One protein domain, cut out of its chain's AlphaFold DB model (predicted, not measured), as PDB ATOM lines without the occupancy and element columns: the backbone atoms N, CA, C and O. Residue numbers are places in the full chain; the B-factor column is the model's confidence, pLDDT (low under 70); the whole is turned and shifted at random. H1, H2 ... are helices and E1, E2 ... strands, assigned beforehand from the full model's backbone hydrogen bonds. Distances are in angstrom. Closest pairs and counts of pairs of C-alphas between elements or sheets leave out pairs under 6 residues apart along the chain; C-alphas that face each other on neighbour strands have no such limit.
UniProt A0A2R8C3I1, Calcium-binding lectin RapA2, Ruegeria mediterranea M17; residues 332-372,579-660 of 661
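What this domain is: This is residues 332 to 372 and 579 to 660 of the 661 residues of the protein "Calcium-binding lectin RapA2" of Ruegeria mediterranea M17 (UniProt A0A2R8C3I1). Look for a sandwich of two antiparallel sheets partly face to face, one made of E1, E2, E3, E7 and E6, the other of E5, E4, E8 and E9, with most of the strands running roughly along the long axis. The sheets come nearest at one edge, where E1 and E2 meet E9; the links from E5 to E6 and from E7 to E8 cross between the sheets, and the short helix H1 sits near one end of the second sheet. You have 123 printed residues, with nine named strands and one named helix in the order E1 E2 E3 E4 E5 E6 E7 H1 E8 E9, and the class is mostly strand. The sheets' orders are E1 - E2 - E3 - E7 - E6 and E5 - E4 - E8 - E9. The whole is compact, with a radius of gyration of the C-alphas of 14.5 A, yet elongated, spanning 43 by 24 by 23 A.

Where its parts are: Find C-alpha 332 at (-26.516, 45.523, -25.843); from there E1 runs through residues 332 to 339, 24.1 A long. E2, residues 345 to 353, comes back over 26.4 A, and E3, residues 364 to 369, follows. After the cut, start again at C-alpha 581, (-20.391, 30.313, -47.203), where E4 begins; it is the longest strand by residues, 581 to 591, and measures 30.9 A. Next come E5, residues 596 to 601, E6, residues 608 to 610, and E7, residues 613 to 617. H1 takes residues 624 to 627. E8, residues 632 to 641, measures 29.7 A, and E9, residues 650 to 658, runs 26.0 A to C-alpha 658 at (-31.553, 49.031, -29.268).

How they stand to each other: Begin at the five-stranded sheet, with E1 and E6 as its edge strands. E1, E2 and E3 form a meander, each strand the antiparallel neighbour of the one before. In the hairpin E1 and E2, check N 334 and O 350, 3.0 A apart and within hydrogen-bond range; in the hairpin E2 and E3, check N 349 and O 366 at 2.8 A. E3 and E7 are antiparallel at 177 degrees, with N 367 and O 614 at 2.9 A, and the hairpin E6 and E7 has N 608 and O 615 at 2.8 A. Turn to the other sheet, which is twisted. Its hairpin E4 and E5 has N 587 and O 600 at 2.8 A, E4 and E8 have N 588 and O 635 at 2.8 A, and the hairpin E8 and E9 has N 636 and O 654 at 2.9 A. The two sheets form a sandwich, two sheets face to face: the facing parts are 8.6 A centre to centre, and the strands of the one stand at 31 degrees to those of the other. The closest C-alphas of E1 and E9 are those of Ser 334 and Val 656, 5.7 A apart; E3 and E4 are apart. H1 is on the sheet E5 E4 E8 E9 but only grazes it; the closest C-alphas of H1 and E5 are those of Asp 627 and Gln 597, at 6.5 A. H1 is too short for any O i to N i+4 pair, and its one O i to N i+3 pair is within range.

The domain as a whole: The two C-alphas farthest apart are those of Glu 357 and Asp 645, 44.9 A. Residues 373 to 578 are not printed, and C-alphas 372 and 579 are 11.8 A apart across that cut. Of the links that are printed whole, none is long. The mean pLDDT of the printed part is 75.3, and 34 residues are under 70, among them residues 353 to 362 and 340 to 344.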
ATOM      1  N   THR A 332     -25.669  46.709 -25.897       65.25
ATOM      2  CA  THR A 332     -26.516  45.523 -25.843       65.25
ATOM      3  C   THR A 332     -25.880  44.451 -26.723       65.25
ATOM      4  O   THR A 332     -25.412  44.720 -27.827       65.25
ATOM      5  N   GLU A 333     -25.802  43.221 -26.219       72.69
ATOM      6  CA  GLU A 333     -25.158  42.105 -26.914       72.69
ATOM      7  C   GLU A 333     -26.052  40.872 -26.823       72.69
ATOM      8  O   GLU A 333     -26.499  40.487 -25.737       72.69
ATOM      9  N   SER A 334     -26.294  40.237 -27.963       79.12
ATOM     10  CA  SER A 334     -26.939  38.932 -28.036       79.12
ATOM     11  C   SER A 334     -26.068  37.951 -28.800       79.12
ATOM     12  O   SER A 334     -25.471  38.277 -29.826       79.12
ATOM     13  N   VAL A 335     -25.995  36.730 -28.279       84.44
ATOM     14  CA  VAL A 335     -25.212  35.639 -28.854       84.44
ATOM     15  C   VAL A 335     -26.122  34.440 -29.017       84.44
ATOM     16  O   VAL A 335     -26.710  33.975 -28.041       84.44
ATOM     17  N   GLU A 336     -26.181  33.912 -30.230       87.62
ATOM     18  CA  GLU A 336     -26.856  32.654 -30.529       87.62
ATOM     19  C   GLU A 336     -25.878  31.665 -31.151       87.62
ATOM     20  O   GLU A 336     -24.959  32.050 -31.877       87.62
ATOM     21  N   THR A 337     -26.057  30.383 -30.837       79.75
ATOM     22  CA  THR A 337     -25.152  29.315 -31.277       79.75
ATOM     23  C   THR A 337     -25.912  28.159 -31.891       79.75
ATOM     24  O   THR A 337     -26.926  27.731 -31.339       79.75
ATOM     25  N   ASP A 338     -25.370  27.580 -32.956       79.06
ATOM     26  CA  ASP A 338     -25.886  26.345 -33.541       79.06
ATOM     27  C   ASP A 338     -24.737  25.517 -34.152       79.06
ATOM     28  O   ASP A 338     -23.586  25.949 -34.156       79.06
ATOM     29  N   SER A 339     -24.988  24.276 -34.566       72.81
ATOM     30  CA  SER A 339     -23.950  23.341 -35.020       72.81
ATOM     31  C   SER A 339     -24.164  22.885 -36.460       72.81
ATOM     32  O   SER A 339     -25.248  22.424 -36.810       72.81
ATOM     33  N   LEU A 340     -23.097  22.930 -37.261       68.94
ATOM     34  CA  LEU A 340     -23.063  22.364 -38.615       68.94
ATOM     35  C   LEU A 340     -23.117  20.827 -38.587       68.94
ATOM     36  O   LEU A 340     -22.890  20.202 -37.541       68.94
ATOM     37  N   GLU A 341     -23.355  20.182 -39.737       63.53
ATOM     38  CA  GLU A 341     -23.435  18.712 -39.813       63.53
ATOM     39  C   GLU A 341     -22.127  18.023 -39.379       63.53
ATOM     40  O   GLU A 341     -22.138  16.907 -38.846       63.53
ATOM     41  N   ASN A 342     -20.994  18.707 -39.549       55.75
ATOM     42  CA  ASN A 342     -19.671  18.248 -39.120       55.75
ATOM     43  C   ASN A 342     -19.395  18.434 -37.608       55.75
ATOM     44  O   ASN A 342     -18.322  18.062 -37.133       55.75
ATOM     45  N   GLY A 343     -20.348  18.985 -36.846       60.59
ATOM     46  CA  GLY A 343     -20.238  19.219 -35.406       60.59
ATOM     47  C   GLY A 343     -19.439  20.464 -35.006       60.59
ATOM     48  O   GLY A 343     -19.129  20.613 -33.824       60.59
ATOM     49  N   GLN A 344     -19.088  21.337 -35.954       68.25
ATOM     50  CA  GLN A 344     -18.528  22.658 -35.677       68.25
ATOM     51  C   GLN A 344     -19.621  23.588 -35.142       68.25
ATOM     52  O   GLN A 344     -20.683  23.716 -35.750       68.25
ATOM     53  N   GLU A 345     -19.352  24.243 -34.014       73.94
ATOM     54  CA  GLU A 345     -20.250  25.247 -33.442       73.94
ATOM     55  C   GLU A 345     -20.039  26.597 -34.135       73.94
ATOM     56  O   GLU A 345     -18.909  27.077 -34.262       73.94
ATOM     57  N   VAL A 346     -21.138  27.200 -34.568       79.19
ATOM     58  CA  VAL A 346     -21.228  28.554 -35.098       79.19
ATOM     59  C   VAL A 346     -21.857  29.427 -34.022       79.19
ATOM     60  O   VAL A 346     -22.857  29.043 -33.425       79.19
ATOM     61  N   SER A 347     -21.298  30.611 -33.813       80.19
ATOM     62  CA  SER A 347     -21.831  31.663 -32.955       80.19
ATOM     63  C   SER A 347     -22.127  32.900 -33.794       80.19
ATOM     64  O   SER A 347     -21.302  33.304 -34.610       80.19
ATOM     65  N   VAL A 348     -23.292  33.507 -33.597       83.94
ATOM     66  CA  VAL A 348     -23.657  34.800 -34.174       83.94
ATOM     67  C   VAL A 348     -23.844  35.768 -33.021       83.94
ATOM     68  O   VAL A 348     -24.738  35.595 -32.198       83.94
ATOM     69  N   THR A 349     -22.970  36.764 -32.959       83.06
ATOM     70  CA  THR A 349     -23.011  37.844 -31.976       83.06
ATOM     71  C   THR A 349     -23.470  39.112 -32.665       83.06
ATOM     72  O   THR A 349     -22.822  39.561 -33.612       83.06
ATOM     73  N   LEU A 350     -24.569  39.683 -32.190       83.44
ATOM     74  CA  LEU A 350     -25.040  40.994 -32.604       83.44
ATOM     75  C   LEU A 350     -24.889  41.949 -31.423       83.44
ATOM     76  O   LEU A 350     -25.510  41.761 -30.377       83.44
ATOM     77  N   SER A 351     -24.053  42.962 -31.609       80.44
ATOM     78  CA  SER A 351     -23.875  44.057 -30.666       80.44
ATOM     79  C   SER A 351     -24.476  45.326 -31.250       80.44
ATOM     80  O   SER A 351     -24.312  45.605 -32.444       80.44
ATOM     81  N   GLY A 352     -25.174  46.083 -30.416       73.31
ATOM     82  CA  GLY A 352     -25.731  47.374 -30.773       73.31
ATOM     83  C   GLY A 352     -25.646  48.351 -29.605       73.31
ATOM     84  O   GLY A 352     -25.457  47.943 -28.458       73.31
ATOM     85  N   PRO A 353     -25.819  49.648 -29.881       67.19
ATOM     86  CA  PRO A 353     -25.775  50.653 -28.837       67.19
ATOM     87  C   PRO A 353     -26.947  50.506 -27.868       67.19
ATOM     88  O   PRO A 353     -28.112  50.423 -28.261       67.19
ATOM     89  N   GLY A 354     -26.634  50.606 -26.583       60.84
ATOM     90  CA  GLY A 354     -27.595  50.753 -25.497       60.84
ATOM     91  C   GLY A 354     -28.046  52.197 -25.250       60.84
ATOM     92  O   GLY A 354     -28.688  52.434 -24.241       60.84
ATOM     93  N   GLY A 355     -27.741  53.151 -26.138       57.19
ATOM     94  CA  GLY A 355     -28.087  54.577 -26.007       57.19
ATOM     95  C   GLY A 355     -26.977  55.491 -26.541       57.19
ATOM     96  O   GLY A 355     -25.853  55.428 -26.057       57.19
ATOM     97  N   SER A 356     -27.247  56.354 -27.536       49.38
ATOM     98  CA  SER A 356     -26.261  57.350 -28.021       49.38
ATOM     99  C   SER A 356     -26.875  58.726 -28.309       49.38
ATOM    100  O   SER A 356     -27.996  58.836 -28.799       49.38
ATOM    101  N   GLU A 357     -26.113  59.791 -28.023       49.94
ATOM    102  CA  GLU A 357     -26.483  61.201 -28.265       49.94
ATOM    103  C   GLU A 357     -26.479  61.619 -29.749       49.94
ATOM    104  O   GLU A 357     -26.849  62.753 -30.068       49.94
ATOM    105  N   ASP A 358     -26.061  60.755 -30.677       48.28
ATOM    106  CA  ASP A 358     -25.861  61.134 -32.081       48.28
ATOM    107  C   ASP A 358     -26.381  60.132 -33.123       48.28
ATOM    108  O   ASP A 358     -26.167  60.348 -34.319       48.28
ATOM    109  N   GLY A 359     -27.107  59.087 -32.709       46.16
ATOM    110  CA  GLY A 359     -27.643  58.080 -33.634       46.16
ATOM    111  C   GLY A 359     -26.553  57.296 -34.378       46.16
ATOM    112  O   GLY A 359     -26.818  56.739 -35.441       46.16
ATOM    113  N   SER A 360     -25.327  57.284 -33.847       48.75
ATOM    114  CA  SER A 360     -24.143  56.645 -34.425       48.75
ATOM    115  C   SER A 360     -23.522  55.666 -33.427       48.75
ATOM    116  O   SER A 360     -22.319  55.699 -33.172       48.75
ATOM    117  N   GLY A 361     -24.335  54.802 -32.828       55.16
ATOM    118  CA  GLY A 361     -23.782  53.654 -32.125       55.16
ATOM    119  C   GLY A 361     -23.291  52.606 -33.117       55.16
ATOM    120  O   GLY A 361     -24.006  52.294 -34.069       55.16
ATOM    121  N   ASP A 362     -22.076  52.101 -32.904       64.00
ATOM    122  CA  ASP A 362     -21.448  51.139 -33.804       64.00
ATOM    123  C   ASP A 362     -22.102  49.757 -33.629       64.00
ATOM    124  O   ASP A 362     -21.781  49.005 -32.712       64.00
ATOM    125  N   PHE A 363     -23.000  49.379 -34.537       70.56
ATOM    126  CA  PHE A 363     -23.473  48.002 -34.619       70.56
ATOM    127  C   PHE A 363     -22.357  47.093 -35.117       70.56
ATOM    128  O   PHE A 363     -21.772  47.335 -36.175       70.56
ATOM    129  N   THR A 364     -22.116  46.002 -34.400       71.62
ATOM    130  CA  THR A 364     -21.137  44.992 -34.809       71.62
ATOM    131  C   THR A 364     -21.815  43.637 -34.922       71.62
ATOM    132  O   THR A 364     -22.451  43.174 -33.976       71.62
ATOM    133  N   LEU A 365     -21.665  42.983 -36.074       78.19
ATOM    134  CA  LEU A 365     -22.055  41.592 -36.266       78.19
ATOM    135  C   LEU A 365     -20.816  40.723 -36.419       78.19
ATOM    136  O   LEU A 365     -20.077  40.842 -37.399       78.19
ATOM    137  N   ASN A 366     -20.652  39.794 -35.486       76.56
ATOM    138  CA  ASN A 366     -19.591  38.801 -35.527       76.56
ATOM    139  C   ASN A 366     -20.185  37.408 -35.711       76.56
ATOM    140  O   ASN A 366     -20.984  36.954 -34.895       76.56
ATOM    141  N   ILE A 367     -19.751  36.706 -36.755       76.88
ATOM    142  CA  ILE A 367     -20.017  35.282 -36.940       76.88
ATOM    143  C   ILE A 367     -18.729  34.538 -36.598       76.88
ATOM    144  O   ILE A 367     -17.779  34.515 -37.383       76.88
ATOM    145  N   GLY A 368     -18.688  33.949 -35.408       71.12
ATOM    146  CA  GLY A 368     -17.560  33.163 -34.927       71.12
ATOM    147  C   GLY A 368     -17.771  31.676 -35.175       71.12
ATOM    148  O   GLY A 368     -18.816  31.125 -34.847       71.12
ATOM    149  N   LEU A 369     -16.757  31.003 -35.698       64.62
ATOM    150  CA  LEU A 369     -16.683  29.557 -35.819       64.62
ATOM    151  C   LEU A 369     -15.765  29.013 -34.727       64.62
ATOM    152  O   LEU A 369     -14.624  29.451 -34.560       64.62
ATOM    153  N   SER A 370     -16.242  28.007 -34.006       60.53
ATOM    154  CA  SER A 370     -15.382  27.196 -33.150       60.53
ATOM    155  C   SER A 370     -14.449  26.320 -33.991       60.53
ATOM    156  O   SER A 370     -14.636  26.145 -35.197       60.53
ATOM    157  N   ALA A 371     -13.432  25.734 -33.356       54.25
ATOM    158  CA  ALA A 371     -12.568  24.764 -34.020       54.25
ATOM    159  C   ALA A 371     -13.395  23.581 -34.557       54.25
ATOM    160  O   ALA A 371     -14.223  23.016 -33.840       54.25
ATOM    161  N   VAL A 372     -13.154  23.195 -35.813       53.78
ATOM    162  CA  VAL A 372     -13.768  22.008 -36.420       53.78
ATOM    163  C   VAL A 372     -13.364  20.781 -35.595       53.78
ATOM    164  O   VAL A 372     -12.172  20.527 -35.405       53.78
ATOM    165  N   GLU A 579     -16.414  24.011 -46.567       54.25
ATOM    166  CA  GLU A 579     -16.586  25.165 -47.455       54.25
ATOM    167  C   GLU A 579     -17.839  25.941 -47.017       54.25
ATOM    168  O   GLU A 579     -18.840  25.966 -47.714       54.25
ATOM    169  N   GLY A 580     -17.782  26.547 -45.829       60.06
ATOM    170  CA  GLY A 580     -18.847  27.375 -45.288       60.06
ATOM    171  C   GLY A 580     -18.942  28.695 -46.043       60.06
ATOM    172  O   GLY A 580     -17.979  29.464 -46.046       60.06
ATOM    173  N   SER A 581     -20.091  28.994 -46.641       74.88
ATOM    174  CA  SER A 581     -20.391  30.313 -47.203       74.88
ATOM    175  C   SER A 581     -21.682  30.881 -46.620       74.88
ATOM    176  O   SER A 581     -22.581  30.149 -46.206       74.88
ATOM    177  N   ILE A 582     -21.774  32.208 -46.566       81.12
ATOM    178  CA  ILE A 582     -23.044  32.881 -46.291       81.12
ATOM    179  C   ILE A 582     -23.828  32.886 -47.603       81.12
ATOM    180  O   ILE A 582     -23.368  33.436 -48.604       81.12
ATOM    181  N   VAL A 583     -25.009  32.274 -47.606       86.75
ATOM    182  CA  VAL A 583     -25.886  32.233 -48.791       86.75
ATOM    183  C   VAL A 583     -26.994  33.272 -48.737       86.75
ATOM    184  O   VAL A 583     -27.466  33.709 -49.790       86.75
ATOM    185  N   ASP A 584     -27.394  33.681 -47.533       88.62
ATOM    186  CA  ASP A 584     -28.367  34.747 -47.309       88.62
ATOM    187  C   ASP A 584     -28.157  35.396 -45.936       88.62
ATOM    188  O   ASP A 584     -27.756  34.727 -44.979       88.62
ATOM    189  N   ALA A 585     -28.429  36.693 -45.839       89.00
ATOM    190  CA  ALA A 585     -28.364  37.444 -44.593       89.00
ATOM    191  C   ALA A 585     -29.383  38.588 -44.629       89.00
ATOM    192  O   ALA A 585     -29.259  39.514 -45.426       89.00
ATOM    193  N   ASP A 586     -30.373  38.544 -43.741       89.94
ATOM    194  CA  ASP A 586     -31.436  39.544 -43.662       89.94
ATOM    195  C   ASP A 586     -31.416  40.253 -42.306       89.94
ATOM    196  O   ASP A 586     -31.480  39.622 -41.249       89.94
ATOM    197  N   LEU A 587     -31.385  41.582 -42.345       89.56
ATOM    198  CA  LEU A 587     -31.523  42.464 -41.191       89.56
ATOM    199  C   LEU A 587     -32.960  42.989 -41.107       89.56
ATOM    200  O   LEU A 587     -33.509  43.469 -42.097       89.56
ATOM    201  N   PHE A 588     -33.553  42.969 -39.919       88.62
ATOM    202  CA  PHE A 588     -34.904  43.445 -39.641       88.62
ATOM    203  C   PHE A 588     -34.885  44.446 -38.489       88.62
ATOM    204  O   PHE A 588     -34.249  44.205 -37.467       88.62
ATOM    205  N   VAL A 589     -35.637  45.536 -38.633       86.56
ATOM    206  CA  VAL A 589     -35.832  46.546 -37.585       86.56
ATOM    207  C   VAL A 589     -37.305  46.578 -37.212       86.56
ATOM    208  O   VAL A 589     -38.158  46.800 -38.078       86.56
ATOM    209  N   PHE A 590     -37.613  46.361 -35.939       85.50
ATOM    210  CA  PHE A 590     -38.963  46.456 -35.386       85.50
ATOM    211  C   PHE A 590     -39.060  47.625 -34.405       85.50
ATOM    212  O   PHE A 590     -38.096  47.922 -33.707       85.50
ATOM    213  N   ASP A 591     -40.231  48.258 -34.336       83.75
ATOM    214  CA  ASP A 591     -40.535  49.256 -33.304       83.75
ATOM    215  C   ASP A 591     -40.865  48.622 -31.938       83.75
ATOM    216  O   ASP A 591     -40.946  47.399 -31.793       83.75
ATOM    217  N   ASP A 592     -41.114  49.477 -30.946       78.31
ATOM    218  CA  ASP A 592     -41.506  49.147 -29.567       78.31
ATOM    219  C   ASP A 592     -42.795  48.306 -29.451       78.31
ATOM    220  O   ASP A 592     -43.037  47.638 -28.442       78.31
ATOM    221  N   MET A 593     -43.630  48.291 -30.493       81.06
ATOM    222  CA  MET A 593     -44.836  47.468 -30.569       81.06
ATOM    223  C   MET A 593     -44.637  46.167 -31.364       81.06
ATOM    224  O   MET A 593     -45.603  45.417 -31.567       81.06
ATOM    225  N   GLY A 594     -43.415  45.889 -31.827       80.94
ATOM    226  CA  GLY A 594     -43.071  44.721 -32.634       80.94
ATOM    227  C   GLY A 594     -43.538  44.810 -34.091       80.94
ATOM    228  O   GLY A 594     -43.731  43.781 -34.747       80.94
ATOM    229  N   VAL A 595     -43.780  46.015 -34.614       87.25
ATOM    230  CA  VAL A 595     -44.103  46.241 -36.027       87.25
ATOM    231  C   VAL A 595     -42.811  46.431 -36.815       87.25
ATOM    232  O   VAL A 595     -41.985  47.272 -36.484       87.25
ATOM    233  N   LEU A 596     -42.660  45.662 -37.895       89.62
ATOM    234  CA  LEU A 596     -41.522  45.768 -38.808       89.62
ATOM    235  C   LEU A 596     -41.499  47.144 -39.492       89.62
ATOM    236  O   LEU A 596     -42.430  47.476 -40.234       89.62
ATOM    237  N   GLN A 597     -40.424  47.896 -39.277       87.44
ATOM    238  CA  GLN A 597     -40.168  49.199 -39.890       87.44
ATOM    239  C   GLN A 597     -39.341  49.055 -41.167       87.44
ATOM    240  O   GLN A 597     -39.719  49.585 -42.214       87.44
ATOM    241  N   ASN A 598     -38.269  48.263 -41.104       86.12
ATOM    242  CA  ASN A 598     -37.381  48.033 -42.235       86.12
ATOM    243  C   ASN A 598     -36.888  46.582 -42.289       86.12
ATOM    244  O   ASN A 598     -36.799  45.896 -41.273       86.12
ATOM    245  N   SER A 599     -36.575  46.124 -43.497       89.88
ATOM    246  CA  SER A 599     -35.899  44.857 -43.761       89.88
ATOM    247  C   SER A 599     -34.874  45.058 -44.874       89.88
ATOM    248  O   SER A 599     -35.243  45.510 -45.965       89.88
ATOM    249  N   VAL A 600     -33.621  44.696 -44.626       88.38
ATOM    250  CA  VAL A 600     -32.511  44.855 -45.565       88.38
ATOM    251  C   VAL A 600     -31.840  43.507 -45.787       88.38
ATOM    252  O   VAL A 600     -31.314  42.925 -44.847       88.38
ATOM    253  N   ALA A 601     -31.814  43.057 -47.039       89.12
ATOM    254  CA  ALA A 601     -30.965  41.943 -47.445       89.12
ATOM    255  C   ALA A 601     -29.519  42.446 -47.560       89.12
ATOM    256  O   ALA A 601     -29.243  43.374 -48.331       89.12
ATOM    257  N   LEU A 602     -28.623  41.859 -46.778       88.00
ATOM    258  CA  LEU A 602     -27.190  42.118 -46.809       88.00
ATOM    259  C   LEU A 602     -26.569  41.276 -47.927       88.00
ATOM    260  O   LEU A 602     -26.924  40.114 -48.106       88.00
ATOM    261  N   ASP A 603     -25.658  41.860 -48.707       86.62
ATOM    262  CA  ASP A 603     -24.940  41.100 -49.733       86.62
ATOM    263  C   ASP A 603     -23.907  40.198 -49.037       86.62
ATOM    264  O   ASP A 603     -23.024  40.724 -48.351       86.62
ATOM    265  N   PRO A 604     -23.959  38.862 -49.203       83.06
ATOM    266  CA  PRO A 604     -22.964  37.974 -48.611       83.06
ATOM    267  C   PRO A 604     -21.519  38.313 -49.003       83.06
ATOM    268  O   PRO A 604     -20.591  38.011 -48.260       83.06
ATOM    269  N   ALA A 605     -21.310  38.979 -50.146       82.56
ATOM    270  CA  ALA A 605     -19.987  39.412 -50.592       82.56
ATOM    271  C   ALA A 605     -19.392  40.576 -49.776       82.56
ATOM    272  O   ALA A 605     -18.196  40.846 -49.901       82.56
ATOM    273  N   ASP A 606     -20.206  41.276 -48.982       82.69
ATOM    274  CA  ASP A 606     -19.772  42.400 -48.149       82.69
ATOM    275  C   ASP A 606     -19.293  41.947 -46.749       82.69
ATOM    276  O   ASP A 606     -18.781  42.762 -45.980       82.69
ATOM    277  N   PHE A 607     -19.418  40.656 -46.416       83.00
ATOM    278  CA  PHE A 607     -18.853  40.073 -45.198       83.00
ATOM    279  C   PHE A 607     -17.340  39.884 -45.342       83.00
ATOM    280  O   PHE A 607     -16.847  39.318 -46.320       83.00
ATOM    281  N   ASN A 608     -16.585  40.330 -44.340       78.38
ATOM    282  CA  ASN A 608     -15.144  40.134 -44.297       78.38
ATOM    283  C   ASN A 608     -14.828  38.754 -43.720       78.38
ATOM    284  O   ASN A 608     -15.125  38.479 -42.560       78.38
ATOM    285  N   GLU A 609     -14.182  37.902 -44.513       70.75
ATOM    286  CA  GLU A 609     -13.623  36.642 -44.023       70.75
ATOM    287  C   GLU A 609     -12.548  36.898 -42.958       70.75
ATOM    288  O   GLU A 609     -11.631  37.709 -43.133       70.75
ATOM    289  N   THR A 610     -12.631  36.152 -41.864       63.16
ATOM    290  CA  THR A 610     -11.620  36.090 -40.811       63.16
ATOM    291  C   THR A 610     -11.073  34.667 -40.717       63.16
ATOM    292  O   THR A 610     -11.630  33.726 -41.277       63.16
ATOM    293  N   LEU A 611      -9.980  34.475 -39.973       52.78
ATOM    294  CA  LEU A 611      -9.413  33.137 -39.734       52.78
ATOM    295  C   LEU A 611     -10.409  32.154 -39.093       52.78
ATOM    296  O   LEU A 611     -10.181  30.950 -39.152       52.78
ATOM    297  N   LEU A 612     -11.467  32.660 -38.456       58.97
ATOM    298  CA  LEU A 612     -12.409  31.885 -37.654       58.97
ATOM    299  C   LEU A 612     -13.871  32.231 -37.986       58.97
ATOM    300  O   LEU A 612     -14.714  32.104 -37.112       58.97
ATOM    301  N   GLY A 613     -14.195  32.685 -39.201       71.25
ATOM    302  CA  GLY A 613     -15.578  33.002 -39.589       71.25
ATOM    303  C   GLY A 613     -15.698  34.293 -40.389       71.25
ATOM    304  O   GLY A 613     -14.859  34.560 -41.247       71.25
ATOM    305  N   PHE A 614     -16.709  35.111 -40.097       76.31
ATOM    306  CA  PHE A 614     -17.025  36.321 -40.860       76.31
ATOM    307  C   PHE A 614     -17.364  37.502 -39.947       76.31
ATOM    308  O   PHE A 614     -17.967  37.335 -38.890       76.31
ATOM    309  N   GLU A 615     -17.019  38.705 -40.387       78.94
ATOM    310  CA  GLU A 615     -17.353  39.959 -39.713       78.94
ATOM    311  C   GLU A 615     -18.097  40.884 -40.678       78.94
ATOM    312  O   GLU A 615     -17.715  41.020 -41.846       78.94
ATOM    313  N   TYR A 616     -19.145  41.542 -40.189       81.25
ATOM    314  CA  TYR A 616     -19.872  42.549 -40.950       81.25
ATOM    315  C   TYR A 616     -20.091  43.804 -40.114       81.25
ATOM    316  O   TYR A 616     -20.693  43.776 -39.040       81.25
ATOM    317  N   ASP A 617     -19.618  44.923 -40.650       76.44
ATOM    318  CA  ASP A 617     -19.842  46.241 -40.076       76.44
ATOM    319  C   ASP A 617     -21.218  46.759 -40.518       76.44
ATOM    320  O   ASP A 617     -21.382  47.322 -41.611       76.44
ATOM    321  N   ILE A 618     -22.212  46.544 -39.653       74.50
ATOM    322  CA  ILE A 618     -23.615  46.911 -39.882       74.50
ATOM    323  C   ILE A 618     -23.784  48.430 -40.039       74.50
ATOM    324  O   ILE A 618     -24.737  48.873 -40.684       74.50
ATOM    325  N   ASN A 619     -22.840  49.249 -39.570       69.56
ATOM    326  CA  ASN A 619     -22.922  50.711 -39.686       69.56
ATOM    327  C   ASN A 619     -22.926  51.205 -41.140       69.56
ATOM    328  O   ASN A 619     -23.331  52.333 -41.428       69.56
ATOM    329  N   ASN A 620     -22.523  50.355 -42.085       69.38
ATOM    330  CA  ASN A 620     -22.566  50.663 -43.512       69.38
ATOM    331  C   ASN A 620     -23.942  50.414 -44.157       69.38
ATOM    332  O   ASN A 620     -24.147  50.765 -45.328       69.38
ATOM    333  N   VAL A 621     -24.908  49.858 -43.417       76.44
ATOM    334  CA  VAL A 621     -26.277  49.653 -43.900       76.44
ATOM    335  C   VAL A 621     -26.979  51.003 -44.032       76.44
ATOM    336  O   VAL A 621     -27.328  51.682 -43.068       76.44
ATOM    337  N   THR A 622     -27.188  51.421 -45.279       76.44
ATOM    338  CA  THR A 622     -27.758  52.738 -45.584       76.44
ATOM    339  C   THR A 622     -29.198  52.849 -45.080       76.44
ATOM    340  O   THR A 622     -30.063  52.100 -45.528       76.44
ATOM    341  N   GLY A 623     -29.464  53.847 -44.233       69.56
ATOM    342  CA  GLY A 623     -30.802  54.153 -43.716       69.56
ATOM    343  C   GLY A 623     -31.155  53.452 -42.405       69.56
ATOM    344  O   GLY A 623     -32.181  53.784 -41.834       69.56
ATOM    345  N   LEU A 624     -30.295  52.563 -41.887       73.94
ATOM    346  CA  LEU A 624     -30.546  51.859 -40.625       73.94
ATOM    347  C   LEU A 624     -30.792  52.831 -39.463       73.94
ATOM    348  O   LEU A 624     -31.788  52.705 -38.764       73.94
ATOM    349  N   ALA A 625     -29.937  53.847 -39.319       70.44
ATOM    350  CA  ALA A 625     -30.075  54.871 -38.283       70.44
ATOM    351  C   ALA A 625     -31.366  55.705 -38.403       70.44
ATOM    352  O   ALA A 625     -31.858  56.201 -37.396       70.44
ATOM    353  N   ASP A 626     -31.925  55.856 -39.611       75.06
ATOM    354  CA  ASP A 626     -33.177  56.599 -39.822       75.06
ATOM    355  C   ASP A 626     -34.419  55.781 -39.409       75.06
ATOM    356  O   ASP A 626     -35.494  56.355 -39.225       75.06
ATOM    357  N   ASP A 627     -34.284  54.453 -39.293       75.50
ATOM    358  CA  ASP A 627     -35.369  53.521 -38.966       75.50
ATOM    359  C   ASP A 627     -35.390  53.106 -37.482       75.50
ATOM    360  O   ASP A 627     -36.339  52.450 -37.048       75.50
ATOM    361  N   LEU A 628     -34.368  53.490 -36.709       74.94
ATOM    362  CA  LEU A 628     -34.312  53.291 -35.259       74.94
ATOM    363  C   LEU A 628     -35.120  54.387 -34.545       74.94
ATOM    364  O   LEU A 628     -35.016  55.568 -34.877       74.94
ATOM    365  N   GLY A 629     -35.939  53.986 -33.572       65.69
ATOM    366  CA  GLY A 629     -36.693  54.885 -32.689       65.69
ATOM    367  C   GLY A 629     -36.233  54.820 -31.228       65.69
ATOM    368  O   GLY A 629     -35.207  54.212 -30.931       65.69
ATOM    369  N   GLU A 630     -37.036  55.394 -30.318       67.38
ATOM    370  CA  GLU A 630     -36.781  55.411 -28.860       67.38
ATOM    371  C   GLU A 630     -36.465  54.012 -28.294       67.38
ATOM    372  O   GLU A 630     -35.579  53.822 -27.463       67.38
ATOM    373  N   GLN A 631     -37.186  53.005 -28.788       74.81
ATOM    374  CA  GLN A 631     -36.899  51.591 -28.571       74.81
ATOM    375  C   GLN A 631     -37.093  50.859 -29.893       74.81
ATOM    376  O   GLN A 631     -38.095  51.050 -30.590       74.81
ATOM    377  N   SER A 632     -36.120  50.043 -30.278       79.38
ATOM    378  CA  SER A 632     -36.190  49.233 -31.490       79.38
ATOM    379  C   SER A 632     -35.547  47.880 -31.258       79.38
ATOM    380  O   SER A 632     -34.531  47.774 -30.586       79.38
ATOM    381  N   LEU A 633     -36.127  46.841 -31.842       82.81
ATOM    382  CA  LEU A 633     -35.537  45.509 -31.847       82.81
ATOM    383  C   LEU A 633     -34.880  45.294 -33.206       82.81
ATOM    384  O   LEU A 633     -35.558  45.317 -34.239       82.81
ATOM    385  N   VAL A 634     -33.569  45.076 -33.209       85.44
ATOM    386  CA  VAL A 634     -32.827  44.727 -34.421       85.44
ATOM    387  C   VAL A 634     -32.595  43.227 -34.416       85.44
ATOM    388  O   VAL A 634     -31.950  42.693 -33.521       85.44
ATOM    389  N   ARG A 635     -33.130  42.538 -35.423       87.69
ATOM    390  CA  ARG A 635     -32.951  41.098 -35.618       87.69
ATOM    391  C   ARG A 635     -32.154  40.848 -36.880       87.69
ATOM    392  O   ARG A 635     -32.413  41.475 -37.903       87.69
ATOM    393  N   ILE A 636     -31.262  39.875 -36.834       89.25
ATOM    394  CA  ILE A 636     -30.582  39.365 -38.016       89.25
ATOM    395  C   ILE A 636     -30.817  37.867 -38.166       89.25
ATOM    396  O   ILE A 636     -30.808  37.130 -37.182       89.25
ATOM    397  N   ALA A 637     -31.042  37.434 -39.402       88.44
ATOM    398  CA  ALA A 637     -31.136  36.035 -39.791       88.44
ATOM    399  C   ALA A 637     -30.028  35.728 -40.800       88.44
ATOM    400  O   ALA A 637     -29.877  36.456 -41.780       88.44
ATOM    401  N   ILE A 638     -29.258  34.668 -40.565       88.50
ATOM    402  CA  ILE A 638     -28.087  34.316 -41.377       88.50
ATOM    403  C   ILE A 638     -28.199  32.863 -41.814       88.50
ATOM    404  O   ILE A 638     -28.285  31.968 -40.973       88.50
ATOM    405  N   GLY A 639     -28.195  32.636 -43.126       87.25
ATOM    406  CA  GLY A 639     -28.145  31.318 -43.744       87.25
ATOM    407  C   GLY A 639     -26.711  30.927 -44.085       87.25
ATOM    408  O   GLY A 639     -26.044  31.633 -44.845       87.25
ATOM    409  N   LEU A 640     -26.257  29.793 -43.551       81.88
ATOM    410  CA  LEU A 640     -24.940  29.225 -43.842       81.88
ATOM    411  C   LEU A 640     -25.101  27.931 -44.638       81.88
ATOM    412  O   LEU A 640     -25.981  27.124 -44.342       81.88
ATOM    413  N   ASP A 641     -24.240  27.773 -45.631       81.25
ATOM    414  CA  ASP A 641     -24.131  26.627 -46.536       81.25
ATOM    415  C   ASP A 641     -22.758  25.995 -46.314       81.25
ATOM    416  O   ASP A 641     -21.752  26.684 -46.494       81.25
ATOM    417  N   ASP A 642     -22.714  24.751 -45.832       71.12
ATOM    418  CA  ASP A 642     -21.482  24.067 -45.425       71.12
ATOM    419  C   ASP A 642     -20.852  23.194 -46.525       71.12
ATOM    420  O   ASP A 642     -19.663  22.848 -46.432       71.12
ATOM    421  N   ASP A 643     -21.618  22.891 -47.578       67.31
ATOM    422  CA  ASP A 643     -21.209  22.066 -48.715       67.31
ATOM    423  C   ASP A 643     -21.097  22.840 -50.043       67.31
ATOM    424  O   ASP A 643     -20.646  22.285 -51.057       67.31
ATOM    425  N   ASN A 644     -21.397  24.142 -49.998       68.50
ATOM    426  CA  ASN A 644     -21.275  25.119 -51.073       68.50
ATOM    427  C   ASN A 644     -22.176  24.783 -52.281       68.50
ATOM    428  O   ASN A 644     -21.827  25.066 -53.440       68.50
ATOM    429  N   ASP A 645     -23.327  24.136 -52.045       76.31
ATOM    430  CA  ASP A 645     -24.318  23.812 -53.078       76.31
ATOM    431  C   ASP A 645     -25.258  24.986 -53.437       76.31
ATOM    432  O   ASP A 645     -25.989  24.937 -54.444       76.31
ATOM    433  N   GLY A 646     -25.165  26.081 -52.680       76.44
ATOM    434  CA  GLY A 646     -25.952  27.301 -52.791       76.44
ATOM    435  C   GLY A 646     -27.261  27.276 -51.996       76.44
ATOM    436  O   GLY A 646     -28.136  28.109 -52.270       76.44
ATOM    437  N   VAL A 647     -27.442  26.327 -51.076       79.06
ATOM    438  CA  VAL A 647     -28.607  26.192 -50.194       79.06
ATOM    439  C   VAL A 647     -28.155  26.271 -48.738       79.06
ATOM    440  O   VAL A 647     -27.174  25.666 -48.348       79.06
ATOM    441  N   ALA A 648     -28.894  27.012 -47.908       81.38
ATOM    442  CA  ALA A 648     -28.583  27.077 -46.484       81.38
ATOM    443  C   ALA A 648     -28.876  25.729 -45.805       81.38
ATOM    444  O   ALA A 648     -30.030  25.280 -45.799       81.38
ATOM    445  N   ASP A 649     -27.861  25.146 -45.177       76.56
ATOM    446  CA  ASP A 649     -27.978  23.967 -44.319       76.56
ATOM    447  C   ASP A 649     -28.468  24.342 -42.920       76.56
ATOM    448  O   ASP A 649     -29.215  23.594 -42.279       76.56
ATOM    449  N   ILE A 650     -28.098  25.540 -42.465       82.44
ATOM    450  CA  ILE A 650     -28.464  26.084 -41.160       82.44
ATOM    451  C   ILE A 650     -28.869  27.555 -41.274       82.44
ATOM    452  O   ILE A 650     -28.373  28.302 -42.117       82.44
ATOM    453  N   THR A 651     -29.805  27.982 -40.427       86.69
ATOM    454  CA  THR A 651     -30.197  29.390 -40.298       86.69
ATOM    455  C   THR A 651     -30.165  29.778 -38.833       86.69
ATOM    456  O   THR A 651     -30.874  29.173 -38.030       86.69
ATOM    457  N   ILE A 652     -29.363  30.787 -38.504       85.50
ATOM    458  CA  ILE A 652     -29.221  31.306 -37.143       85.50
ATOM    459  C   ILE A 652     -29.866  32.688 -37.095       85.50
ATOM    460  O   ILE A 652     -29.573  33.544 -37.929       85.50
ATOM    461  N   GLU A 653     -30.755  32.892 -36.126       88.25
ATOM    462  CA  GLU A 653     -31.382  34.183 -35.855       88.25
ATOM    463  C   GLU A 653     -30.897  34.696 -34.502       88.25
ATOM    464  O   GLU A 653     -30.938  33.950 -33.530       88.25
ATOM    465  N   THR A 654     -30.481  35.960 -34.431       86.62
ATOM    466  CA  THR A 654     -30.232  36.654 -33.160       86.62
ATOM    467  C   THR A 654     -30.870  38.038 -33.189       86.62
ATOM    468  O   THR A 654     -31.073  38.621 -34.258       86.62
ATOM    469  N   GLU A 655     -31.225  38.563 -32.023       87.00
ATOM    470  CA  GLU A 655     -31.868  39.867 -31.890       87.00
ATOM    471  C   GLU A 655     -31.306  40.649 -30.712       87.00
ATOM    472  O   GLU A 655     -30.935  40.065 -29.698       87.00
ATOM    473  N   VAL A 656     -31.204  41.964 -30.866       84.19
ATOM    474  CA  VAL A 656     -30.691  42.868 -29.844       84.19
ATOM    475  C   VAL A 656     -31.657  44.036 -29.674       84.19
ATOM    476  O   VAL A 656     -32.139  44.610 -30.657       84.19
ATOM    477  N   ASP A 657     -31.964  44.366 -28.422       77.00
ATOM    478  CA  ASP A 657     -32.709  45.576 -28.094       77.00
ATOM    479  C   ASP A 657     -31.789  46.786 -28.261       77.00
ATOM    480  O   ASP A 657     -30.669  46.811 -27.753       77.00
ATOM    481  N   VAL A 658     -32.266  47.790 -28.983       73.06
ATOM    482  CA  VAL A 658     -31.553  49.031 -29.268       73.06
ATOM    483  C   VAL A 658     -32.358  50.182 -28.702       73.06
ATOM    484  O   VAL A 658     -33.562  50.303 -28.949       73.06
ATOM    485  N   PHE A 659     -31.670  51.056 -27.984       64.19
ATOM    486  CA  PHE A 659     -32.262  52.241 -27.385       64.19
ATOM    487  C   PHE A 659     -31.721  53.467 -28.124       64.19
ATOM    488  O   PHE A 659     -30.544  53.814 -28.025       64.19
ATOM    489  N   GLY A 660     -32.571  54.067 -28.956       57.75
ATOM    490  CA  GLY A 660     -32.325  55.354 -29.607       57.75
ATOM    491  C   GLY A 660     -33.043  56.474 -28.857       57.75
ATOM    492  O   GLY A 660     -33.820  56.208 -27.950       57.75
TER     493      GLY A 660